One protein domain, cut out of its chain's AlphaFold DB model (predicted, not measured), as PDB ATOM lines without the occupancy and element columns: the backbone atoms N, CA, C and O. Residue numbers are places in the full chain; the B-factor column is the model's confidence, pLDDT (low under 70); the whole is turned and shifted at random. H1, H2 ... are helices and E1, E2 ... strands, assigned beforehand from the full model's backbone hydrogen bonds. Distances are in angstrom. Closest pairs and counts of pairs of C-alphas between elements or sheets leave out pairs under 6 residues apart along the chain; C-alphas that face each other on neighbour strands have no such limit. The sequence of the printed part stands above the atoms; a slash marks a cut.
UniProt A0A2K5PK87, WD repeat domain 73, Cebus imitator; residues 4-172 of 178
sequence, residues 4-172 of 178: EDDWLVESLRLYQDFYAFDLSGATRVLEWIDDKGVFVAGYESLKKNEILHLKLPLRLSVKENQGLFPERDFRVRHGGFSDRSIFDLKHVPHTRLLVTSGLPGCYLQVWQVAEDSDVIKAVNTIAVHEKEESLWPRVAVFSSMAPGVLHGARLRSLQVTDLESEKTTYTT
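What this domain is: This is residues 4 to 172 of the 178 residues of the protein "WD repeat domain 73" of Cebus imitator (UniProt A0A2K5PK87). The sheet E5 to E8 stands between two other four-stranded sheets, E1 to E4 and E9 to E12, partly face to face in a row like three blades of an open propeller, with the first strands E1, E5 and E9 along the narrow inner side of the fan and the last strands E4, E8 and E12 along its wide outer side. A small arm sticks out from this row: residues 4 to 16, of which 4 to 12 form the helix H1, stand free of the blades. The printed part has 169 residues with one named helix and then twelve named strands, in the order H1, E1 to E12, and the class is mostly strand. Each sheet is antiparallel, and its strands lie side by side in chain order. The whole is only just compact, close to loose, with a radius of gyration of the C-alphas of 18.1 A and spans of 51 by 43 by 31 A.

How they stand to each other: E5, residues 85 to 91, E6, residues 97 to 103, E7, residues 107 to 113, and E8, residues 120 to 127, form a meander, each strand the antiparallel neighbour of the one before. In the hairpin E5 and E6, N 90 and O 99 are 2.9 A apart; in E6 and E7, N 98 and O 111 are 2.9 A apart; in E7 and E8, N 110 and O 124 are 2.8 A apart, each within hydrogen-bond range. This sheet is strongly twisted, and E8 bends by 53 degrees at residue 123. A second meander, also strongly twisted, has E1, residues 27 to 32, E2, residues 37 to 42, E3, residues 49 to 55, and E4, residues 75 to 82. Within hydrogen-bond range are N 39 and O 31 at 2.8 A, N 54 and O 38 at 2.8 A, and N 53 and O 78 at 2.9 A. E4 bends by 63 degrees at residue 78. The third meander has E9, residues 138 to 143, E10, residues 147 to 152, E11, residues 159 to 162, and E12, residues 168 to 171, with N 150 and O 140 at 2.8 A, N 149 and O 161 at 2.9 A, and N 160 and O 170 at 2.9 A, each within hydrogen-bond range. The three form a stack of sheets, face to face in turn. The first two sheets have strands at 27 degrees to each other; the closest C-alphas of E1 and E5 are those of Glu 31 and Lys 90, 6.2 A, and of E4 and E8 those of Gly 80 and Ile 120, 4.4 A. The strands of E5 to E8 and E9 to E12 stand at 22 degrees; Lys 90 and Val 141 are the closest C-alphas of E5 and E9, 6.7 A. H1, residues 4 to 12, is on no sheet; 4 of its 5 O i to N i+4 pairs are within hydrogen-bond range.

Where its parts are: H1 begins with C-alpha 4 at (-9.090, -18.496, 38.994) and spans 12.9 A. E4, E6 and E8 span 20.1, 20.2 and 20.3 A, E7 19.5 A and E3 18.9 A. E1, E2, E5, E9 and E10 span 14.4, 17.0, 17.3, 17.5 and 17.1 A. E11 spans 10.0 A, and E12 spans 7.3 A, ending with C-alpha 171 at (0.220, -56.349, 66.415).

The domain as a whole: The two C-alphas farthest apart are those of Gly 67 and Lys 131, 55.1 A. The printed part has no cut. The links H1 to E1 and E3 to E4 are long, with 14 and 19 residues. The mean pLDDT of the printed part is 89.6, and residues 62 to 70 are under 70.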
ATOM      1  N   GLU A   4      -9.177 -17.032  39.072       75.44
ATOM      2  CA  GLU A   4      -9.090 -18.496  38.994       75.44
ATOM      3  C   GLU A   4      -8.569 -19.023  37.638       75.44
ATOM      4  O   GLU A   4      -7.874 -20.034  37.574       75.44
ATOM      5  N   ASP A   5      -8.825 -18.321  36.542       81.75
ATOM      6  CA  ASP A   5      -8.305 -18.702  35.228       81.75
ATOM      7  C   ASP A   5      -6.835 -18.283  35.068       81.75
ATOM      8  O   ASP A   5      -6.030 -19.017  34.487       81.75
ATOM      9  N   ASP A   6      -6.459 -17.128  35.631       86.19
ATOM     10  CA  ASP A   6      -5.094 -16.597  35.548       86.19
ATOM     11  C   ASP A   6      -4.082 -17.527  36.245       86.19
ATOM     12  O   ASP A   6      -3.025 -17.821  35.678       86.19
ATOM     13  N   TRP A   7      -4.390 -18.060  37.440       88.75
ATOM     14  CA  TRP A   7      -3.455 -18.976  38.119       88.75
ATOM     15  C   TRP A   7      -3.295 -20.300  37.371       88.75
ATOM     16  O   TRP A   7      -2.186 -20.840  37.330       88.75
ATOM     17  N   LEU A   8      -4.370 -20.825  36.772       86.19
ATOM     18  CA  LEU A   8      -4.317 -22.081  36.031       86.19
ATOM     19  C   LEU A   8      -3.392 -21.922  34.826       86.19
ATOM     20  O   LEU A   8      -2.462 -22.713  34.656       86.19
ATOM     21  N   VAL A   9      -3.592 -20.864  34.037       85.56
ATOM     22  CA  VAL A   9      -2.771 -20.580  32.855       85.56
ATOM     23  C   VAL A   9      -1.305 -20.360  33.232       85.56
ATOM     24  O   VAL A   9      -0.428 -20.930  32.580       85.56
ATOM     25  N   GLU A  10      -1.013 -19.593  34.286       87.81
ATOM     26  CA  GLU A  10       0.373 -19.390  34.730       87.81
ATOM     27  C   GLU A  10       1.009 -20.681  35.267       87.81
ATOM     28  O   GLU A  10       2.178 -20.949  34.990       87.81
ATOM     29  N   SER A  11       0.250 -21.534  35.963       87.75
ATOM     30  CA  SER A  11       0.765 -22.821  36.447       87.75
ATOM     31  C   SER A  11       1.103 -23.780  35.302       87.75
ATOM     32  O   SER A  11       2.126 -24.460  35.358       87.75
ATOM     33  N   LEU A  12       0.302 -23.791  34.230       86.69
ATOM     34  CA  LEU A  12       0.546 -24.627  33.053       86.69
ATOM     35  C   LEU A  12       1.836 -24.235  32.326       86.69
ATOM     36  O   LEU A  12       2.527 -25.107  31.806       86.69
ATOM     37  N   ARG A  13       2.212 -22.949  32.343       87.06
ATOM     38  CA  ARG A  13       3.470 -22.464  31.746       87.06
ATOM     39  C   ARG A  13       4.726 -22.963  32.460       87.06
ATOM     40  O   ARG A  13       5.809 -22.871  31.889       87.06
ATOM     41  N   LEU A  14       4.603 -23.476  33.686       88.38
ATOM     42  CA  LEU A  14       5.728 -24.051  34.430       88.38
ATOM     43  C   LEU A  14       6.119 -25.449  33.927       88.38
ATOM     44  O   LEU A  14       7.218 -25.914  34.225       88.38
ATOM     45  N   TYR A  15       5.239 -26.123  33.184       82.38
ATOM     46  CA  TYR A  15       5.478 -27.471  32.680       82.38
ATOM     47  C   TYR A  15       6.013 -27.430  31.250       82.38
ATOM     48  O   TYR A  15       5.484 -26.729  30.391       82.38
ATOM     49  N   GLN A  16       7.058 -28.218  30.990       77.38
ATOM     50  CA  GLN A  16       7.616 -28.361  29.644       77.38
ATOM     51  C   GLN A  16       6.656 -29.108  28.713       77.38
ATOM     52  O   GLN A  16       6.489 -28.722  27.560       77.38
ATOM     53  N   ASP A  17       6.010 -30.151  29.232       74.44
ATOM     54  CA  ASP A  17       5.054 -30.972  28.508       74.44
ATOM     55  C   ASP A  17       3.892 -31.364  29.431       74.44
ATOM     56  O   ASP A  17       4.087 -31.634  30.618       74.44
ATOM     57  N   PHE A  18       2.684 -31.439  28.869       76.75
ATOM     58  CA  PHE A  18       1.487 -31.922  29.555       76.75
ATOM     59  C   PHE A  18       0.936 -33.148  28.829       76.75
ATOM     60  O   PHE A  18       0.784 -33.136  27.606       76.75
ATOM     61  N   TYR A  19       0.622 -34.196  29.588       78.88
ATOM     62  CA  TYR A  19       0.055 -35.435  29.067       78.88
ATOM     63  C   TYR A  19      -1.228 -35.757  29.820       78.88
ATOM     64  O   TYR A  19      -1.240 -35.811  31.047       78.88
ATOM     65  N   ALA A  20      -2.291 -35.991  29.060       82.31
ATOM     66  CA  ALA A  20      -3.565 -36.467  29.569       82.31
ATOM     67  C   ALA A  20      -3.816 -37.874  29.031       82.31
ATOM     68  O   ALA A  20      -3.508 -38.165  27.876       82.31
ATOM     69  N   PHE A  21      -4.366 -38.737  29.878       84.44
ATOM     70  CA  PHE A  21      -4.786 -40.077  29.502       84.44
ATOM     71  C   PHE A  21      -6.107 -40.384  30.191       84.44
ATOM     72  O   PHE A  21      -6.191 -40.350  31.421       84.44
ATOM     73  N   ASP A  22      -7.126 -40.674  29.390       89.19
ATOM     74  CA  ASP A  22      -8.470 -40.921  29.887       89.19
ATOM     75  C   ASP A  22      -8.625 -42.388  30.289       89.19
ATOM     76  O   ASP A  22      -8.488 -43.306  29.477       89.19
ATOM     77  N   LEU A  23      -8.923 -42.609  31.568       91.19
ATOM     78  CA  LEU A  23      -9.258 -43.928  32.092       91.19
ATOM     79  C   LEU A  23     -10.745 -44.222  31.875       91.19
ATOM     80  O   LEU A  23     -11.594 -43.338  31.972       91.19
ATOM     81  N   SER A  24     -11.059 -45.495  31.628       88.12
ATOM     82  CA  SER A  24     -12.426 -45.995  31.410       88.12
ATOM     83  C   SER A  24     -13.359 -45.749  32.610       88.12
ATOM     84  O   SER A  24     -14.576 -45.637  32.453       88.12
ATOM     85  N   GLY A  25     -12.792 -45.698  33.816       88.38
ATOM     86  CA  GLY A  25     -13.506 -45.580  35.076       88.38
ATOM     87  C   GLY A  25     -12.825 -44.619  36.038       88.38
ATOM     88  O   GLY A  25     -11.636 -44.307  35.922       88.38
ATOM     89  N   ALA A  26     -13.599 -44.161  37.021       93.06
ATOM     90  CA  ALA A  26     -13.104 -43.232  38.022       93.06
ATOM     91  C   ALA A  26     -11.975 -43.879  38.838       93.06
ATOM     92  O   ALA A  26     -12.146 -44.950  39.424       93.06
ATOM     93  N   THR A  27     -10.828 -43.203  38.896       93.75
ATOM     94  CA  THR A  27      -9.632 -43.647  39.618       93.75
ATOM     95  C   THR A  27      -9.325 -42.684  40.752       93.75
ATOM     96  O   THR A  27      -9.430 -41.469  40.596       93.75
ATOM     97  N   ARG A  28      -8.936 -43.231  41.905       93.38
ATOM     98  CA  ARG A  28      -8.526 -42.447  43.082       93.38
ATOM     99  C   ARG A  28      -7.100 -42.748  43.530       93.38
ATOM    100  O   ARG A  28      -6.500 -41.936  44.232       93.38
ATOM    101  N   VAL A  29      -6.574 -43.910  43.157       96.00
ATOM    102  CA  VAL A  29      -5.254 -44.377  43.581       96.00
ATOM    103  C   VAL A  29      -4.315 -44.492  42.393       96.00
ATOM    104  O   VAL A  29      -4.707 -44.932  41.312       96.00
ATOM    105  N   LEU A  30      -3.072 -44.093  42.628       96.00
ATOM    106  CA  LEU A  30      -1.973 -44.155  41.682       96.00
ATOM    107  C   LEU A  30      -0.722 -44.552  42.463       96.00
ATOM    108  O   LEU A  30      -0.389 -43.903  43.453       96.00
ATOM    109  N   GLU A  31      -0.045 -45.609  42.024       96.62
ATOM    110  CA  GLU A  31       1.168 -46.120  42.659       96.62
ATOM    111  C   GLU A  31       2.273 -46.303  41.619       96.62
ATOM    112  O   GLU A  31       2.141 -47.093  40.681       96.62
ATOM    113  N   TRP A  32       3.376 -45.578  41.791       93.00
ATOM    114  CA  TRP A  32       4.557 -45.721  40.944       93.00
ATOM    115  C   TRP A  32       5.281 -47.033  41.237       93.00
ATOM    116  O   TRP A  32       5.472 -47.405  42.393       93.00
ATOM    117  N   ILE A  33       5.706 -47.719  40.181       87.19
ATOM    118  CA  ILE A  33       6.472 -48.970  40.279       87.19
ATOM    119  C   ILE A  33       7.961 -48.664  40.156       87.19
ATOM    120  O   ILE A  33       8.782 -49.161  40.924       87.19
ATOM    121  N   ASP A  34       8.282 -47.854  39.151       83.69
ATOM    122  CA  ASP A  34       9.615 -47.480  38.701       83.69
ATOM    123  C   ASP A  34       9.519 -46.239  37.786       83.69
ATOM    124  O   ASP A  34       8.508 -45.533  37.773       83.69
ATOM    125  N   ASP A  35      10.570 -45.968  37.006       82.69
ATOM    126  CA  ASP A  35      10.616 -44.871  36.032       82.69
ATOM    127  C   ASP A  35       9.859 -45.160  34.719       82.69
ATOM    128  O   ASP A  35       9.927 -44.362  33.783       82.69
ATOM    129  N   LYS A  36       9.141 -46.289  34.621       84.25
ATOM    130  CA  LYS A  36       8.527 -46.791  33.379       84.25
ATOM    131  C   LYS A  36       7.059 -47.162  33.510       84.25
ATOM    132  O   LYS A  36       6.399 -47.321  32.477       84.25
ATOM    133  N   GLY A  37       6.536 -47.314  34.720       91.50
ATOM    134  CA  GLY A  37       5.175 -47.785  34.913       91.50
ATOM    135  C   GLY A  37       4.511 -47.321  36.196       91.50
ATOM    136  O   GLY A  37       5.142 -46.977  37.197       91.50
ATOM    137  N   VAL A  38       3.187 -47.350  36.142       95.06
ATOM    138  CA  VAL A  38       2.305 -46.951  37.227       95.06
ATOM    139  C   VAL A  38       1.142 -47.929  37.325       95.06
ATOM    140  O   VAL A  38       0.618 -48.385  36.306       95.06
ATOM    141  N   PHE A  39       0.730 -48.257  38.545       97.38
ATOM    142  CA  PHE A  39      -0.535 -48.933  38.780       97.38
ATOM    143  C   PHE A  39      -1.629 -47.926  39.111       97.38
ATOM    144  O   PHE A  39      -1.425 -47.001  39.897       97.38
ATOM    145  N   VAL A  40      -2.809 -48.149  38.546       97.50
ATOM    146  CA  VAL A  40      -4.031 -47.407  38.867       97.50
ATOM    147  C   VAL A  40      -5.147 -48.379  39.201       97.50
ATOM    148  O   VAL A  40      -5.134 -49.527  38.743       97.50
ATOM    149  N   ALA A  41      -6.114 -47.928  39.996       97.69
ATOM    150  CA  ALA A  41      -7.295 -48.729  40.270       97.69
ATOM    151  C   ALA A  41      -8.578 -47.910  40.439       97.69
ATOM    152  O   ALA A  41      -8.575 -46.794  40.976       97.69
ATOM    153  N   GLY A  42      -9.677 -48.524  40.002       96.94
ATOM    154  CA  GLY A  42     -11.026 -47.986  40.128       96.94
ATOM    155  C   GLY A  42     -11.593 -48.077  41.549       96.94
ATOM    156  O   GLY A  42     -11.192 -48.921  42.354       96.94
ATOM    157  N   TYR A  43     -12.565 -47.218  41.856       96.50
ATOM    158  CA  TYR A  43     -13.207 -47.169  43.177       96.50
ATOM    159  C   TYR A  43     -14.744 -47.080  43.141       96.50
ATOM    160  O   TYR A  43     -15.376 -46.643  44.100       96.50
ATOM    161  N   GLU A  44     -15.375 -47.508  42.058       94.81
ATOM    162  CA  GLU A  44     -16.831 -47.522  41.937       94.81
ATOM    163  C   GLU A  44     -17.464 -48.641  42.776       94.81
ATOM    164  O   GLU A  44     -16.851 -49.680  43.022       94.81
ATOM    165  N   SER A  45     -18.686 -48.425  43.264       89.50
ATOM    166  CA  SER A  45     -19.375 -49.355  44.176       89.50
ATOM    167  C   SER A  45     -20.346 -50.311  43.480       89.50
ATOM    168  O   SER A  45     -20.678 -51.352  44.037       89.50
ATOM    169  N   LEU A  46     -20.820 -49.963  42.279       88.25
ATOM    170  CA  LEU A  46     -21.877 -50.693  41.563       88.25
ATOM    171  C   LEU A  46     -21.365 -51.526  40.379       88.25
ATOM    172  O   LEU A  46     -22.152 -52.203  39.721       88.25
ATOM    173  N   LYS A  47     -20.063 -51.472  40.083       90.81
ATOM    174  CA  LYS A  47     -19.435 -52.217  38.987       90.81
ATOM    175  C   LYS A  47     -18.058 -52.729  39.394       90.81
ATOM    176  O   LYS A  47     -17.500 -52.294  40.399       90.81
ATOM    177  N   LYS A  48     -17.507 -53.635  38.584       94.19
ATOM    178  CA  LYS A  48     -16.133 -54.110  38.760       94.19
ATOM    179  C   LYS A  48     -15.142 -52.975  38.536       94.19
ATOM    180  O   LYS A  48     -15.283 -52.198  37.595       94.19
ATOM    181  N   ASN A  49     -14.124 -52.931  39.378       96.31
ATOM    182  CA  ASN A  49     -13.043 -51.968  39.315       96.31
ATOM    183  C   ASN A  49     -11.831 -52.587  38.645       96.31
ATOM    184  O   ASN A  49     -11.360 -53.650  39.050       96.31
ATOM    185  N   GLU A  50     -11.325 -51.904  37.629       97.06
ATOM    186  CA  GLU A  50     -10.089 -52.288  36.965       97.06
ATOM    187  C   GLU A  50      -8.894 -51.993  37.871       97.06
ATOM    188  O   GLU A  50      -8.864 -50.984  38.576       97.06
ATOM    189  N   ILE A  51      -7.909 -52.884  37.833       97.94
ATOM    190  CA  ILE A  51      -6.555 -52.672  38.336       97.94
ATOM    191  C   ILE A  51      -5.656 -52.762  37.114       97.94
ATOM    192  O   ILE A  51      -5.575 -53.824  36.497       97.94
ATOM    193  N   LEU A  52      -5.006 -51.664  36.747       97.62
ATOM    194  CA  LEU A  52      -4.227 -51.587  35.515       97.62
ATOM    195  C   LEU A  52      -2.771 -51.283  35.832       97.62
ATOM    196  O   LEU A  52      -2.472 -50.355  36.575       97.62
ATOM    197  N   HIS A  53      -1.868 -52.042  35.216       96.94
ATOM    198  CA  HIS A  53      -0.469 -51.663  35.061       96.94
ATOM    199  C   HIS A  53      -0.346 -50.877  33.761       96.94
ATOM    200  O   HIS A  53      -0.456 -51.456  32.678       96.94
ATOM    201  N   LEU A  54      -0.065 -49.584  33.856       94.81
ATOM    202  CA  LEU A  54       0.145 -48.720  32.705       94.81
ATOM    203  C   LEU A  54       1.634 -48.449  32.514       94.81
ATOM    204  O   LEU A  54       2.321 -48.010  33.433       94.81
ATOM    205  N   LYS A  55       2.136 -48.700  31.307       92.12
ATOM    206  CA  LYS A  55       3.476 -48.296  30.889       92.12
ATOM    207  C   LYS A  55       3.432 -46.852  30.403       92.12
ATOM    208  O   LYS A  55       2.568 -46.507  29.595       92.12
ATOM    209  N   LEU A  56       4.378 -46.045  30.869       88.06
ATOM    210  CA  LEU A  56       4.517 -44.651  30.468       88.06
ATOM    211  C   LEU A  56       4.904 -44.543  28.981       88.06
ATOM    212  O   LEU A  56       5.729 -45.332  28.503       88.06
ATOM    213  N   PRO A  57       4.371 -43.545  28.253       84.94
ATOM    214  CA  PRO A  57       4.924 -43.118  26.974       84.94
ATOM    215  C   PRO A  57       6.414 -42.784  27.102       84.94
ATOM    216  O   PRO A  57       6.826 -42.113  28.047       84.94
ATOM    217  N   LEU A  58       7.222 -43.161  26.106       78.06
ATOM    218  CA  LEU A  58       8.672 -42.903  26.104       78.06
ATOM    219  C   LEU A  58       9.026 -41.410  26.189       78.06
ATOM    220  O   LEU A  58      10.093 -41.055  26.674       78.06
ATOM    221  N   ARG A  59       8.113 -40.522  25.781       73.12
ATOM    222  CA  ARG A  59       8.297 -39.071  25.925       73.12
ATOM    223  C   ARG A  59       8.280 -38.587  27.378       73.12
ATOM    224  O   ARG A  59       8.886 -37.567  27.672       73.12
ATOM    225  N   LEU A  60       7.619 -39.314  28.283       75.19
ATOM    226  CA  LEU A  60       7.650 -39.025  29.722       75.19
ATOM    227  C   LEU A  60       8.922 -39.557  30.401       75.19
ATOM    228  O   LEU A  60       9.216 -39.194  31.538       75.19
ATOM    229  N   SER A  61       9.701 -40.395  29.713       70.81
ATOM    230  CA  SER A  61      10.976 -40.899  30.218       70.81
ATOM    231  C   SER A  61      12.074 -39.861  29.988       70.81
ATOM    232  O   SER A  61      12.532 -39.650  28.866       70.81
ATOM    233  N   VAL A  62      12.547 -39.235  31.071       65.44
ATOM    234  CA  VAL A  62      13.611 -38.208  31.047       65.44
ATOM    235  C   VAL A  62      14.879 -38.699  30.332       65.44
ATOM    236  O   VAL A  62      15.579 -37.919  29.691       65.44
ATOM    237  N   LYS A  63      15.176 -40.001  30.420       66.19
ATOM    238  CA  LYS A  63      16.363 -40.616  29.806       66.19
ATOM    239  C   LYS A  63      16.166 -40.959  28.330       66.19
ATOM    240  O   LYS A  63      17.136 -40.966  27.581       66.19
ATOM    241  N   GLU A  64      14.940 -41.281  27.925       64.62
ATOM    242  CA  GLU A  64      14.650 -41.833  26.599       64.62
ATOM    243  C   GLU A  64      14.054 -40.785  25.643       64.62
ATOM    244  O   GLU A  64      13.995 -41.051  24.453       64.62
ATOM    245  N   ASN A  65      13.715 -39.570  26.097       62.75
ATOM    246  CA  ASN A  65      13.082 -38.503  25.297       62.75
ATOM    247  C   ASN A  65      13.979 -37.837  24.211       62.75
ATOM    248  O   ASN A  65      13.735 -36.707  23.799       62.75
ATOM    249  N   GLN A  66      15.031 -38.496  23.712       60.09
ATOM    250  CA  GLN A  66      15.948 -37.937  22.696       60.09
ATOM    251  C   GLN A  66      15.559 -38.289  21.244       60.09
ATOM    252  O   GLN A  66      16.425 -38.491  20.393       60.09
ATOM    253  N   GLY A  67      14.264 -38.385  20.926       65.88
ATOM    254  CA  GLY A  67      13.832 -38.795  19.587       65.88
ATOM    255  C   GLY A  67      12.345 -38.624  19.284       65.88
ATOM    256  O   GLY A  67      11.531 -38.269  20.136       65.88
ATOM    257  N   LEU A  68      11.977 -38.888  18.029       61.47
ATOM    258  CA  LEU A  68      10.586 -38.892  17.580       61.47
ATOM    259  C   LEU A  68       9.918 -40.209  17.984       61.47
ATOM    260  O   LEU A  68       9.994 -41.201  17.265       61.47
ATOM    261  N   PHE A  69       9.230 -40.210  19.125       65.81
ATOM    262  CA  PHE A  69       8.415 -41.354  19.535       65.81
ATOM    263  C   PHE A  69       7.000 -41.239  18.957       65.81
ATOM    264  O   PHE A  69       6.335 -40.218  19.205       65.81
ATOM    265  N   PRO A  70       6.541 -42.246  18.185       65.31
ATOM    266  CA  PRO A  70       5.176 -42.291  17.669       65.31
ATOM    267  C   PRO A  70       4.168 -42.632  18.775       65.31
ATOM    268  O   PRO A  70       3.025 -42.196  18.712       65.31
ATOM    269  N   GLU A  71       4.598 -43.361  19.807       70.38
ATOM    270  CA  GLU A  71       3.786 -43.661  20.985       70.38
ATOM    271  C   GLU A  71       3.678 -42.450  21.902       70.38
ATOM    272  O   GLU A  71       4.680 -41.943  22.413       70.38
ATOM    273  N   ARG A  72       2.438 -42.000  22.094       71.62
ATOM    274  CA  ARG A  72       2.098 -40.845  22.926       71.62
ATOM    275  C   ARG A  72       1.260 -41.206  24.148       71.62
ATOM    276  O   ARG A  72       1.294 -40.450  25.110       71.62
ATOM    277  N   ASP A  73       0.595 -42.358  24.118       83.50
ATOM    278  CA  ASP A  73      -0.342 -42.777  25.158       83.50
ATOM    279  C   ASP A  73       0.218 -43.878  26.050       83.50
ATOM    280  O   ASP A  73       1.132 -44.625  25.679       83.50
ATOM    281  N   PHE A  74      -0.352 -43.961  27.251       88.81
ATOM    282  CA  PHE A  74      -0.084 -45.055  28.166       88.81
ATOM    283  C   PHE A  74      -0.509 -46.371  27.526       88.81
ATOM    284  O   PHE A  74      -1.519 -46.462  26.826       88.81
ATOM    285  N   ARG A  75       0.258 -47.425  27.800       90.69
ATOM    286  CA  ARG A  75      -0.076 -48.777  27.351       90.69
ATOM    287  C   ARG A  75      -0.446 -49.644  28.525       90.69
ATOM    288  O   ARG A  75       0.337 -49.773  29.462       90.69
ATOM    289  N   VAL A  76      -1.600 -50.292  28.443       93.69
ATOM    290  CA  VAL A  76      -1.967 -51.328  29.405       93.69
ATOM    291  C   VAL A  76      -1.030 -52.515  29.203       93.69
ATOM    292  O   VAL A  76      -0.960 -53.086  28.118       93.69
ATOM    293  N   ARG A  77      -0.268 -52.850  30.245       95.00
ATOM    294  CA  ARG A  77       0.640 -54.001  30.271       95.00
ATOM    295  C   ARG A  77       0.001 -55.201  30.958       95.00
ATOM    296  O   ARG A  77       0.187 -56.323  30.509       95.00
ATOM    297  N   HIS A  78      -0.713 -54.950  32.051       97.88
ATOM    298  CA  HIS A  78      -1.457 -55.969  32.777       97.88
ATOM    299  C   HIS A  78      -2.782 -55.392  33.274       97.88
ATOM    300  O   HIS A  78      -2.851 -54.200  33.584       97.88
ATOM    301  N   GLY A  79      -3.792 -56.246  33.396       97.81
ATOM    302  CA  GLY A  79      -5.115 -55.904  33.894       97.81
ATOM    303  C   GLY A  79      -5.654 -56.947  34.866       97.81
ATOM    304  O   GLY A  79      -5.423 -58.147  34.725       97.81
ATOM    305  N   GLY A  80      -6.391 -56.481  35.864       97.62
ATOM    306  CA  GLY A  80      -7.172 -57.302  36.779       97.62
ATOM    307  C   GLY A  80      -8.485 -56.615  37.119       97.62
ATOM    308  O   GLY A  80      -8.663 -55.428  36.855       97.62
ATOM    309  N   PHE A  81      -9.399 -57.364  37.727       97.00
ATOM    310  CA  PHE A  81     -10.686 -56.840  38.170       97.00
ATOM    311  C   PHE A  81     -10.899 -57.136  39.648       97.00
ATOM    312  O   PHE A  81     -10.683 -58.258  40.108       97.00
ATOM    313  N   SER A  82     -11.376 -56.132  40.374       95.69
ATOM    314  CA  SER A  82     -11.880 -56.260  41.732       95.69
ATOM    315  C   SER A  82     -13.377 -56.001  41.752       95.69
ATOM    316  O   SER A  82     -13.854 -55.027  41.178       95.69
ATOM    317  N   ASP A  83     -14.127 -56.834  42.464       94.56
ATOM    318  CA  ASP A  83     -15.549 -56.577  42.720       94.56
ATOM    319  C   ASP A  83     -15.753 -55.510  43.822       94.56
ATOM    320  O   ASP A  83     -16.883 -55.205  44.194       94.56
ATOM    321  N   ARG A  84     -14.664 -54.936  44.359       93.31
ATOM    322  CA  ARG A  84     -14.666 -53.910  45.411       93.31
ATOM    323  C   ARG A  84     -14.051 -52.611  44.942       93.31
ATOM    324  O   ARG A  84     -13.216 -52.595  44.041       93.31
ATOM    325  N   SER A  85     -14.425 -51.530  45.612       95.50
ATOM    326  CA  SER A  85     -13.832 -50.219  45.403       95.50
ATOM    327  C   SER A  85     -12.445 -50.156  46.040       95.50
ATOM    328  O   SER A  85     -12.304 -50.478  47.222       95.50
ATOM    329  N   ILE A  86     -11.426 -49.713  45.297       96.88
ATOM    330  CA  ILE A  86     -10.036 -49.676  45.773       96.88
ATOM    331  C   ILE A  86      -9.667 -48.263  46.226       96.88
ATOM    332  O   ILE A  86      -9.760 -47.295  45.476       96.88
ATOM    333  N   PHE A  87      -9.286 -48.142  47.496       96.38
ATOM    334  CA  PHE A  87      -8.993 -46.869  48.162       96.38
ATOM    335  C   PHE A  87      -7.519 -46.749  48.563       96.38
ATOM    336  O   PHE A  87      -7.058 -45.643  48.851       96.38
ATOM    337  N   ASP A  88      -6.793 -47.865  48.584       97.00
ATOM    338  CA  ASP A  88      -5.342 -47.917  48.732       97.00
ATOM    339  C   ASP A  88      -4.783 -49.012  47.813       97.00
ATOM    340  O   ASP A  88      -5.405 -50.065  47.643       97.00
ATOM    341  N   LEU A  89      -3.632 -48.748  47.204       97.88
ATOM    342  CA  LEU A  89      -2.957 -49.624  46.245       97.88
ATOM    343  C   LEU A  89      -1.455 -49.452  46.425       97.88
ATOM    344  O   LEU A  89      -0.940 -48.339  46.323       97.88
ATOM    345  N   LYS A  90      -0.758 -50.553  46.698       97.69
ATOM    346  CA  LYS A  90       0.684 -50.559  46.927       97.69
ATOM    347  C   LYS A  90       1.360 -51.676  46.159       97.69
ATOM    348  O   LYS A  90       0.937 -52.827  46.241       97.69
ATOM    349  N   HIS A  91       2.430 -51.333  45.451       97.00
ATOM    350  CA  HIS A  91       3.313 -52.302  44.823       97.00
ATOM    351  C   HIS A  91       4.418 -52.686  45.796       97.00
ATOM    352  O   HIS A  91       5.125 -51.827  46.317       97.00
ATOM    353  N   VAL A  92       4.558 -53.982  46.057       95.94
ATOM    354  CA  VAL A  92       5.533 -54.480  47.023       95.94
ATOM    355  C   VAL A  92       6.919 -54.491  46.361       95.94
ATOM    356  O   VAL A  92       7.116 -55.218  45.380       95.94
ATOM    357  N   PRO A  93       7.898 -53.712  46.863       93.12
ATOM    358  CA  PRO A  93       9.177 -53.528  46.181       93.12
ATOM    359  C   PRO A  93       9.921 -54.841  45.918       93.12
ATOM    360  O   PRO A  93       9.949 -55.726  46.773       93.12
ATOM    361  N   HIS A  94      10.567 -54.934  44.753       91.31
ATOM    362  CA  HIS A  94      11.343 -56.104  44.303       91.31
ATOM    363  C   HIS A  94      10.539 -57.405  44.164       91.31
ATOM    364  O   HIS A  94      11.120 -58.479  44.027       91.31
ATOM    365  N   THR A  95       9.211 -57.322  44.169       93.69
ATOM    366  CA  THR A  95       8.327 -58.465  43.939       93.69
ATOM    367  C   THR A  95       7.374 -58.164  42.786       93.69
ATOM    368  O   THR A  95       7.426 -57.099  42.177       93.69
ATOM    369  N   ARG A  96       6.485 -59.111  42.486       94.69
ATOM    370  CA  ARG A  96       5.357 -58.928  41.562       94.69
ATOM    371  C   ARG A  96       4.017 -58.894  42.310       94.69
ATOM    372  O   ARG A  96       2.985 -59.261  41.747       94.69
ATOM    373  N   LEU A  97       4.043 -58.504  43.586       96.69
ATOM    374  CA  LEU A  97       2.864 -58.445  44.440       96.69
ATOM    375  C   LEU A  97       2.298 -57.026  44.516       96.69
ATOM    376  O   LEU A  97       3.026 -56.039  44.630       96.69
ATOM    377  N   LEU A  98       0.972 -56.951  44.508       97.69
ATOM    378  CA  LEU A  98       0.215 -55.757  44.858       97.69
ATOM    379  C   LEU A  98      -0.585 -56.024  46.119       97.69
ATOM    380  O   LEU A  98      -1.108 -57.121  46.304       97.69
ATOM    381  N   VAL A  99      -0.759 -54.996  46.934       98.12
ATOM    382  CA  VAL A  99      -1.697 -55.010  48.050       98.12
ATOM    383  C   VAL A  99      -2.713 -53.905  47.836       98.12
ATOM    384  O   VAL A  99      -2.340 -52.752  47.616       98.12
ATOM    385  N   THR A 100      -3.997 -54.249  47.903       98.00
ATOM    386  CA  THR A 100      -5.086 -53.273  47.860       98.00
ATOM    387  C   THR A 100      -5.952 -53.333  49.104       98.00
ATOM    388  O   THR A 100      -6.115 -54.384  49.728       98.00
ATOM    389  N   SER A 101      -6.552 -52.199  49.445       96.88
ATOM    390  CA  SER A 101      -7.605 -52.102  50.452       96.88
ATOM    391  C   SER A 101      -8.711 -51.163  49.973       96.88
ATOM    392  O   SER A 101      -8.531 -50.378  49.037       96.88
ATOM    393  N   GLY A 102      -9.880 -51.246  50.602       94.69
ATOM    394  CA  GLY A 102     -11.004 -50.382  50.263       94.69
ATOM    395  C   GLY A 102     -12.312 -50.841  50.878       94.69
ATOM    396  O   GLY A 102     -12.311 -51.390  51.978       94.69
ATOM    397  N   LEU A 103     -13.420 -50.605  50.181       92.88
ATOM    398  CA  LEU A 103     -14.773 -50.850  50.681       92.88
ATOM    399  C   LEU A 103     -15.594 -51.700  49.692       92.88
ATOM    400  O   LEU A 103     -15.318 -51.675  48.491       92.88
ATOM    401  N   PRO A 104     -16.616 -52.436  50.173       89.44
ATOM    402  CA  PRO A 104     -16.946 -52.685  51.585       89.44
ATOM    403  C   PRO A 104     -15.988 -53.688  52.250       89.44
ATOM    404  O   PRO A 104     -15.248 -54.396  51.570       89.44
ATOM    405  N   GLY A 105     -16.017 -53.770  53.581       84.12
ATOM    406  CA  GLY A 105     -15.289 -54.777  54.360       84.12
ATOM    407  C   GLY A 105     -13.861 -54.384  54.749       84.12
ATOM    408  O   GLY A 105     -13.191 -53.614  54.065       84.12
ATOM    409  N   CYS A 106     -13.390 -54.956  55.860       89.25
ATOM    410  CA  CYS A 106     -12.082 -54.655  56.434       89.25
ATOM    411  C   CYS A 106     -11.086 -55.786  56.153       89.25
ATOM    412  O   CYS A 106     -10.878 -56.693  56.954       89.25
ATOM    413  N   TYR A 107     -10.502 -55.770  54.959       93.19
ATOM    414  CA  TYR A 107      -9.455 -56.711  54.576       93.19
ATOM    415  C   TYR A 107      -8.573 -56.136  53.475       93.19
ATOM    416  O   TYR A 107      -8.983 -55.232  52.733       93.19
ATOM    417  N   LEU A 108      -7.376 -56.703  53.362       96.50
ATOM    418  CA  LEU A 108      -6.461 -56.456  52.258       96.50
ATOM    419  C   LEU A 108      -6.581 -57.575  51.232       96.50
ATOM    420  O   LEU A 108      -6.683 -58.744  51.603       96.50
ATOM    421  N   GLN A 109      -6.516 -57.226  49.955       97.38
ATOM    422  CA  GLN A 109      -6.372 -58.199  48.882       97.38
ATOM    423  C   GLN A 109      -4.937 -58.147  48.363       97.38
ATOM    424  O   GLN A 109      -4.450 -57.086  47.972       97.38
ATOM    425  N   VAL A 110      -4.271 -59.296  48.356       98.00
ATOM    426  CA  VAL A 110      -2.967 -59.488  47.728       98.00
ATOM    427  C   VAL A 110      -3.186 -60.002  46.313       98.00
ATOM    428  O   VAL A 110      -3.930 -60.965  46.094       98.00
ATOM    429  N   TRP A 111      -2.522 -59.368  45.356       98.31
ATOM    430  CA  TRP A 111      -2.585 -59.711  43.943       98.31
ATOM    431  C   TRP A 111      -1.207 -60.074  43.423       98.31
ATOM    432  O   TRP A 111      -0.209 -59.487  43.828       98.31
ATOM    433  N   GLN A 112      -1.179 -60.998  42.476       97.75
ATOM    434  CA  GLN A 112       0.003 -61.384  41.730       97.75
ATOM    435  C   GLN A 112      -0.099 -60.825  40.316       97.75
ATOM    436  O   GLN A 112      -1.047 -61.130  39.586       97.75
ATOM    437  N   VAL A 113       0.905 -60.050  39.916       97.56
ATOM    438  CA  VAL A 113       1.130 -59.679  38.519       97.56
ATOM    439  C   VAL A 113       1.815 -60.859  37.840       97.56
ATOM    440  O   VAL A 113       2.877 -61.305  38.292       97.56
ATOM    441  N   ALA A 114       1.193 -61.405  36.799       95.94
ATOM    442  CA  ALA A 114       1.757 -62.527  36.065       95.94
ATOM    443  C   ALA A 114       3.066 -62.140  35.354       95.94
ATOM    444  O   ALA A 114       3.336 -60.973  35.068       95.94
ATOM    445  N   GLU A 115       3.918 -63.133  35.118       92.81
ATOM    446  CA  GLU A 115       5.144 -62.959  34.339       92.81
ATOM    447  C   GLU A 115       4.903 -63.193  32.850       92.81
ATOM    448  O   GLU A 115       5.306 -62.368  32.031       92.81
ATOM    449  N   ASP A 116       4.164 -64.257  32.537       93.69
ATOM    450  CA  ASP A 116       3.962 -64.754  31.174       93.69
ATOM    451  C   ASP A 116       2.579 -64.412  30.596       93.69
ATOM    452  O   ASP A 116       2.173 -64.945  29.564       93.69
ATOM    453  N   SER A 117       1.819 -63.546  31.267       95.69
ATOM    454  CA  SER A 117       0.530 -63.061  30.774       95.69
ATOM    455  C   SER A 117       0.270 -61.624  31.201       95.69
ATOM    456  O   SER A 117       0.950 -61.078  32.062       95.69
ATOM    457  N   ASP A 118      -0.753 -61.020  30.611       96.81
ATOM    458  CA  ASP A 118      -1.254 -59.679  30.903       96.81
ATOM    459  C   ASP A 118      -2.214 -59.645  32.109       96.81
ATOM    460  O   ASP A 118      -2.960 -58.686  32.295       96.81
ATOM    461  N   VAL A 119      -2.207 -60.674  32.962       98.12
ATOM    462  CA  VAL A 119      -3.199 -60.830  34.033       98.12
ATOM    463  C   VAL A 119      -2.649 -60.398  35.391       98.12
ATOM    464  O   VAL A 119      -1.566 -60.803  35.818       98.12
ATOM    465  N   ILE A 120      -3.459 -59.635  36.122       98.50
ATOM    466  CA  ILE A 120      -3.334 -59.409  37.562       98.50
ATOM    467  C   ILE A 120      -4.426 -60.227  38.249       98.50
ATOM    468  O   ILE A 120      -5.616 -60.019  38.004       98.50
ATOM    469  N   LYS A 121      -4.035 -61.160  39.118       97.81
ATOM    470  CA  LYS A 121      -4.975 -62.061  39.802       97.81
ATOM    471  C   LYS A 121      -4.876 -61.937  41.314       97.81
ATOM    472  O   LYS A 121      -3.780 -61.809  41.849       97.81
ATOM    473  N   ALA A 122      -6.010 -62.013  42.000       97.50
ATOM    474  CA  ALA A 122      -6.034 -62.138  43.451       97.50
ATOM    475  C   ALA A 122      -5.429 -63.492  43.858       97.50
ATOM    476  O   ALA A 122      -5.753 -64.516  43.256       97.50
ATOM    477  N   VAL A 123      -4.540 -63.489  44.853       97.00
ATOM    478  CA  VAL A 123      -3.860 -64.705  45.339       97.00
ATOM    479  C   VAL A 123      -4.030 -64.946  46.830       97.00
ATOM    480  O   VAL A 123      -4.032 -66.098  47.241       97.00
ATOM    481  N   ASN A 124      -4.213 -63.892  47.627       96.06
ATOM    482  CA  ASN A 124      -4.436 -64.028  49.062       96.06
ATOM    483  C   ASN A 124      -5.285 -62.873  49.609       96.06
ATOM    484  O   ASN A 124      -5.310 -61.787  49.027       96.06
ATOM    485  N   THR A 125      -5.953 -63.100  50.735       96.19
ATOM    486  CA  THR A 125      -6.775 -62.135  51.460       96.19
ATOM    487  C   THR A 125      -6.322 -62.065  52.916       96.19
ATOM    488  O   THR A 125      -6.392 -63.054  53.639       96.19
ATOM    489  N   ILE A 126      -5.920 -60.879  53.375       95.44
ATOM    490  CA  ILE A 126      -5.504 -60.646  54.763       95.44
ATOM    491  C   ILE A 126      -6.666 -59.993  55.505       95.44
ATOM    492  O   ILE A 126      -7.022 -58.842  55.234       95.44
ATOM    493  N   ALA A 127      -7.274 -60.729  56.432       92.00
ATOM    494  CA  ALA A 127      -8.350 -60.204  57.262       92.00
ATOM    495  C   ALA A 127      -7.827 -59.109  58.203       92.00
ATOM    496  O   ALA A 127      -6.798 -59.282  58.854       92.00
ATOM    497  N   VAL A 128      -8.563 -58.002  58.309       89.50
ATOM    498  CA  VAL A 128      -8.288 -56.943  59.283       89.50
ATOM    499  C   VAL A 128      -9.447 -56.900  60.267       89.50
ATOM    500  O   VAL A 128     -10.604 -56.716  59.897       89.50
ATOM    501  N   HIS A 129      -9.150 -57.105  61.546       81.56
ATOM    502  CA  HIS A 129     -10.178 -57.122  62.581       81.56
ATOM    503  C   HIS A 129     -10.634 -55.697  62.917       81.56
ATOM    504  O   HIS A 129     -10.121 -55.064  63.836       81.56
ATOM    505  N   GLU A 130     -11.630 -55.205  62.186       83.38
ATOM    506  CA  GLU A 130     -12.363 -53.979  62.503       83.38
ATOM    507  C   GLU A 130     -13.862 -54.225  62.325       83.38
ATOM    508  O   GLU A 130     -14.287 -54.864  61.364       83.38
ATOM    509  N   LYS A 131     -14.664 -53.744  63.279       74.50
ATOM    510  CA  LYS A 131     -16.123 -53.967  63.277       74.50
ATOM    511  C   LYS A 131     -16.887 -52.890  62.515       74.50
ATOM    512  O   LYS A 131     -18.069 -53.060  62.240       74.50
ATOM    513  N   GLU A 132     -16.240 -51.768  62.231       81.38
ATOM    514  CA  GLU A 132     -16.870 -50.632  61.578       81.38
ATOM    515  C   GLU A 132     -16.728 -50.725  60.057       81.38
ATOM    516  O   GLU A 132     -15.636 -50.593  59.510       81.38
ATOM    517  N   GLU A 133     -17.853 -50.922  59.371       75.69
ATOM    518  CA  GLU A 133     -17.899 -51.148  57.919       75.69
ATOM    519  C   GLU A 133     -17.569 -49.905  57.076       75.69
ATOM    520  O   GLU A 133     -17.317 -50.030  55.879       75.69
ATOM    521  N   SER A 134     -17.562 -48.711  57.678       83.19
ATOM    522  CA  SER A 134     -17.232 -47.445  57.005       83.19
ATOM    523  C   SER A 134     -15.723 -47.209  56.870       83.19
ATOM    524  O   SER A 134     -15.300 -46.324  56.120       83.19
ATOM    525  N   LEU A 135     -14.901 -47.981  57.589       89.06
ATOM    526  CA  LEU A 135     -13.451 -47.843  57.599       89.06
ATOM    527  C   LEU A 135     -12.801 -48.886  56.695       89.06
ATOM    528  O   LEU A 135     -13.146 -50.066  56.718       89.06
ATOM    529  N   TRP A 136     -11.780 -48.457  55.959       92.50
ATOM    530  CA  TRP A 136     -10.878 -49.354  55.247       92.50
ATOM    531  C   TRP A 136      -9.483 -49.307  55.881       92.50
ATOM    532  O   TRP A 136      -9.063 -48.257  56.385       92.50
ATOM    533  N   PRO A 137      -8.732 -50.419  55.857       93.75
ATOM    534  CA  PRO A 137      -7.350 -50.423  56.312       93.75
ATOM    535  C   PRO A 137      -6.486 -49.490  55.461       93.75
ATOM    536  O   PRO A 137      -6.559 -49.530  54.234       93.75
ATOM    537  N   ARG A 138      -5.624 -48.691  56.086       94.75
ATOM    538  CA  ARG A 138      -4.504 -48.051  55.381       94.75
ATOM    539  C   ARG A 138      -3.353 -49.034  55.277       94.75
ATOM    540  O   ARG A 138      -3.186 -49.842  56.192       94.75
ATOM    541  N   VAL A 139      -2.576 -48.959  54.199       96.12
ATOM    542  CA  VAL A 139      -1.450 -49.869  53.976       96.12
ATOM    543  C   VAL A 139      -0.141 -49.135  53.699       96.12
ATOM    544  O   VAL A 139      -0.090 -48.094  53.049       96.12
ATOM    545  N   ALA A 140       0.946 -49.729  54.176       96.12
ATOM    546  CA  ALA A 140       2.306 -49.433  53.761       96.12
ATOM    547  C   ALA A 140       3.033 -50.757  53.515       96.12
ATOM    548  O   ALA A 140       2.821 -51.729  54.236       96.12
ATOM    549  N   VAL A 141       3.888 -50.802  52.498       96.44
ATOM    550  CA  VAL A 141       4.611 -52.014  52.093       96.44
ATOM    551  C   VAL A 141       6.108 -51.819  52.255       96.44
ATOM    552  O   VAL A 141       6.615 -50.701  52.162       96.44
ATOM    553  N   PHE A 142       6.820 -52.910  52.498       93.50
ATOM    554  CA  PHE A 142       8.272 -52.914  52.604       93.50
ATOM    555  C   PHE A 142       8.838 -54.265  52.158       93.50
ATOM    556  O   PHE A 142       8.131 -55.266  52.088       93.50
ATOM    557  N   SER A 143      10.128 -54.275  51.829       87.38
ATOM    558  CA  SER A 143      10.846 -55.453  51.337       87.38
ATOM    559  C   SER A 143      12.313 -55.336  51.764       87.38
ATOM    560  O   SER A 143      13.155 -54.872  50.998       87.38
ATOM    561  N   SER A 144      12.592 -55.605  53.047       78.06
ATOM    562  CA  SER A 144      13.943 -55.498  53.634       78.06
ATOM    563  C   SER A 144      14.571 -56.861  53.930       78.06
ATOM    564  O   SER A 144      15.716 -57.093  53.558       78.06
ATOM    565  N   MET A 145      13.824 -57.755  54.583       79.94
ATOM    566  CA  MET A 145      14.224 -59.144  54.876       79.94
ATOM    567  C   MET A 145      13.242 -60.139  54.261       79.94
ATOM    568  O   MET A 145      13.657 -61.134  53.681       79.94
ATOM    569  N   ALA A 146      11.951 -59.827  54.358       88.19
ATOM    570  CA  ALA A 146      10.866 -60.493  53.661       88.19
ATOM    571  C   ALA A 146       9.848 -59.432  53.203       88.19
ATOM    572  O   ALA A 146       9.764 -58.358  53.825       88.19
ATOM    573  N   PRO A 147       9.096 -59.682  52.119       94.38
ATOM    574  CA  PRO A 147       8.023 -58.803  51.681       94.38
ATOM    575  C   PRO A 147       6.937 -58.717  52.757       94.38
ATOM    576  O   PRO A 147       6.363 -59.726  53.164       94.38
ATOM    577  N   GLY A 148       6.641 -57.508  53.221       95.81
ATOM    578  CA  GLY A 148       5.705 -57.295  54.318       95.81
ATOM    579  C   GLY A 148       4.784 -56.109  54.093       95.81
ATOM    580  O   GLY A 148       5.079 -55.180  53.335       95.81
ATOM    581  N   VAL A 149       3.649 -56.148  54.785       97.06
ATOM    582  CA  VAL A 149       2.662 -55.071  54.802       97.06
ATOM    583  C   VAL A 149       2.372 -54.645  56.237       97.06
ATOM    584  O   VAL A 149       2.017 -55.463  57.081       97.06
ATOM    585  N   LEU A 150       2.516 -53.350  56.508       96.38
ATOM    586  CA  LEU A 150       1.973 -52.682  57.686       96.38
ATOM    587  C   LEU A 150       0.566 -52.203  57.345       96.38
ATOM    588  O   LEU A 150       0.374 -51.491  56.359       96.38
ATOM    589  N   HIS A 151      -0.412 -52.559  58.165       95.62
ATOM    590  CA  HIS A 151      -1.799 -52.201  57.912       95.62
ATOM    591  C   HIS A 151      -2.600 -51.974  59.182       95.62
ATOM    592  O   HIS A 151      -2.230 -52.419  60.263       95.62
ATOM    593  N   GLY A 152      -3.704 -51.250  59.041       94.12
ATOM    594  CA  GLY A 152      -4.682 -51.061  60.105       94.12
ATOM    595  C   GLY A 152      -5.740 -50.036  59.717       94.12
ATOM    596  O   GLY A 152      -5.458 -49.062  59.017       94.12
ATOM    597  N   ALA A 153      -6.974 -50.243  60.172       92.38
ATOM    598  CA  ALA A 153      -8.045 -49.252  60.024       92.38
ATOM    599  C   ALA A 153      -7.896 -48.092  61.027       92.38
ATOM    600  O   ALA A 153      -8.373 -46.981  60.793       92.38
ATOM    601  N   ARG A 154      -7.217 -48.338  62.156       90.31
ATOM    602  CA  ARG A 154      -6.959 -47.371  63.229       90.31
ATOM    603  C   ARG A 154      -5.534 -47.548  63.749       90.31
ATOM    604  O   ARG A 154      -4.972 -48.634  63.685       90.31
ATOM    605  N   LEU A 155      -4.988 -46.509  64.383       87.25
ATOM    606  CA  LEU A 155      -3.652 -46.575  65.000       87.25
ATOM    607  C   LEU A 155      -3.530 -47.680  66.064       87.25
ATOM    608  O   LEU A 155      -2.482 -48.297  66.207       87.25
ATOM    609  N   ARG A 156      -4.612 -47.967  66.796       88.19
ATOM    610  CA  ARG A 156      -4.637 -49.030  67.816       88.19
ATOM    611  C   ARG A 156      -4.701 -50.451  67.246       88.19
ATOM    612  O   ARG A 156      -4.535 -51.389  68.010       88.19
ATOM    613  N   SER A 157      -4.983 -50.605  65.953       87.81
ATOM    614  CA  SER A 157      -5.132 -51.899  65.273       87.81
ATOM    615  C   SER A 157      -4.043 -52.134  64.227       87.81
ATOM    616  O   SER A 157      -4.244 -52.905  63.294       87.81
ATOM    617  N   LEU A 158      -2.887 -51.475  64.373       93.12
ATOM    618  CA  LEU A 158      -1.758 -51.672  63.468       93.12
ATOM    619  C   LEU A 158      -1.197 -53.089  63.591       93.12
ATOM    620  O   LEU A 158      -0.864 -53.541  64.690       93.12
ATOM    621  N   GLN A 159      -1.045 -53.747  62.450       94.94
ATOM    622  CA  GLN A 159      -0.489 -55.080  62.297       94.94
ATOM    623  C   GLN A 159       0.562 -55.090  61.196       94.94
ATOM    624  O   GLN A 159       0.461 -54.347  60.221       94.94
ATOM    625  N   VAL A 160       1.563 -55.950  61.349       95.38
ATOM    626  CA  VAL A 160       2.501 -56.267  60.274       95.38
ATOM    627  C   VAL A 160       2.286 -57.712  59.876       95.38
ATOM    628  O   VAL A 160       2.348 -58.594  60.731       95.38
ATOM    629  N   THR A 161       2.042 -57.948  58.591       95.69
ATOM    630  CA  THR A 161       1.874 -59.285  58.021       95.69
ATOM    631  C   THR A 161       2.974 -59.539  57.003       95.69
ATOM    632  O   THR A 161       3.219 -58.719  56.118       95.69
ATOM    633  N   ASP A 162       3.644 -60.673  57.156       94.94
ATOM    634  CA  ASP A 162       4.586 -61.210  56.183       94.94
ATOM    635  C   ASP A 162       3.805 -61.814  55.006       94.94
ATOM    636  O   ASP A 162       2.886 -62.607  55.213       94.94
ATOM    637  N   LEU A 163       4.115 -61.395  53.779       95.12
ATOM    638  CA  LEU A 163       3.332 -61.752  52.592       95.12
ATOM    639  C   LEU A 163       3.671 -63.136  52.027       95.12
ATOM    640  O   LEU A 163       2.886 -63.661  51.243       95.12
ATOM    641  N   GLU A 164       4.809 -63.721  52.401       90.94
ATOM    642  CA  GLU A 164       5.222 -65.050  51.934       90.94
ATOM    643  C   GLU A 164       4.685 -66.157  52.842       90.94
ATOM    644  O   GLU A 164       4.159 -67.165  52.377       90.94
ATOM    645  N   SER A 165       4.819 -65.969  54.153       90.50
ATOM    646  CA  SER A 165       4.377 -66.912  55.183       90.50
ATOM    647  C   SER A 165       2.947 -66.671  55.657       90.50
ATOM    648  O   SER A 165       2.406 -67.505  56.384       90.50
ATOM    649  N   GLU A 166       2.364 -65.527  55.292       90.31
ATOM    650  CA  GLU A 166       1.025 -65.075  55.686       90.31
ATOM    651  C   GLU A 166       0.856 -64.893  57.205       90.31
ATOM    652  O   GLU A 166      -0.256 -64.820  57.732       90.31
ATOM    653  N   LYS A 167       1.971 -64.810  57.940       92.31
ATOM    654  CA  LYS A 167       1.968 -64.678  59.397       92.31
ATOM    655  C   LYS A 167       2.022 -63.223  59.822       92.31
ATOM    656  O   LYS A 167       2.830 -62.430  59.339       92.31
ATOM    657  N   THR A 168       1.204 -62.889  60.811       93.06
ATOM    658  CA  THR A 168       1.292 -61.607  61.508       93.06
ATOM    659  C   THR A 168       2.511 -61.611  62.427       93.06
ATOM    660  O   THR A 168       2.573 -62.386  63.381       93.06
ATOM    661  N   THR A 169       3.488 -60.754  62.139       92.25
ATOM    662  CA  THR A 169       4.749 -60.639  62.889       92.25
ATOM    663  C   THR A 169       4.690 -59.580  63.986       92.25
ATOM    664  O   THR A 169       5.469 -59.630  64.936       92.25
ATOM    665  N   TYR A 170       3.747 -58.639  63.891       91.38
ATOM    666  CA  TYR A 170       3.522 -57.606  64.900       91.38
ATOM    667  C   TYR A 170       2.041 -57.234  64.991       91.38
ATOM    668  O   TYR A 170       1.320 -57.231  63.991       91.38
ATOM    669  N   THR A 171       1.569 -56.885  66.187       92.06
ATOM    670  CA  THR A 171       0.220 -56.349  66.415       92.06
ATOM    671  C   THR A 171       0.248 -55.356  67.567       92.06
ATOM    672  O   THR A 171       0.800 -55.629  68.629       92.06
ATOM    673  N   THR A 172      -0.381 -54.203  67.368       85.38
ATOM    674  CA  THR A 172      -0.560 -53.193  68.413       85.38
ATOM    675  C   THR A 172      -1.706 -53.604  69.336       85.38
ATOM    676  O   THR A 172      -2.739 -54.075  68.871       85.38
TER     677      THR A 172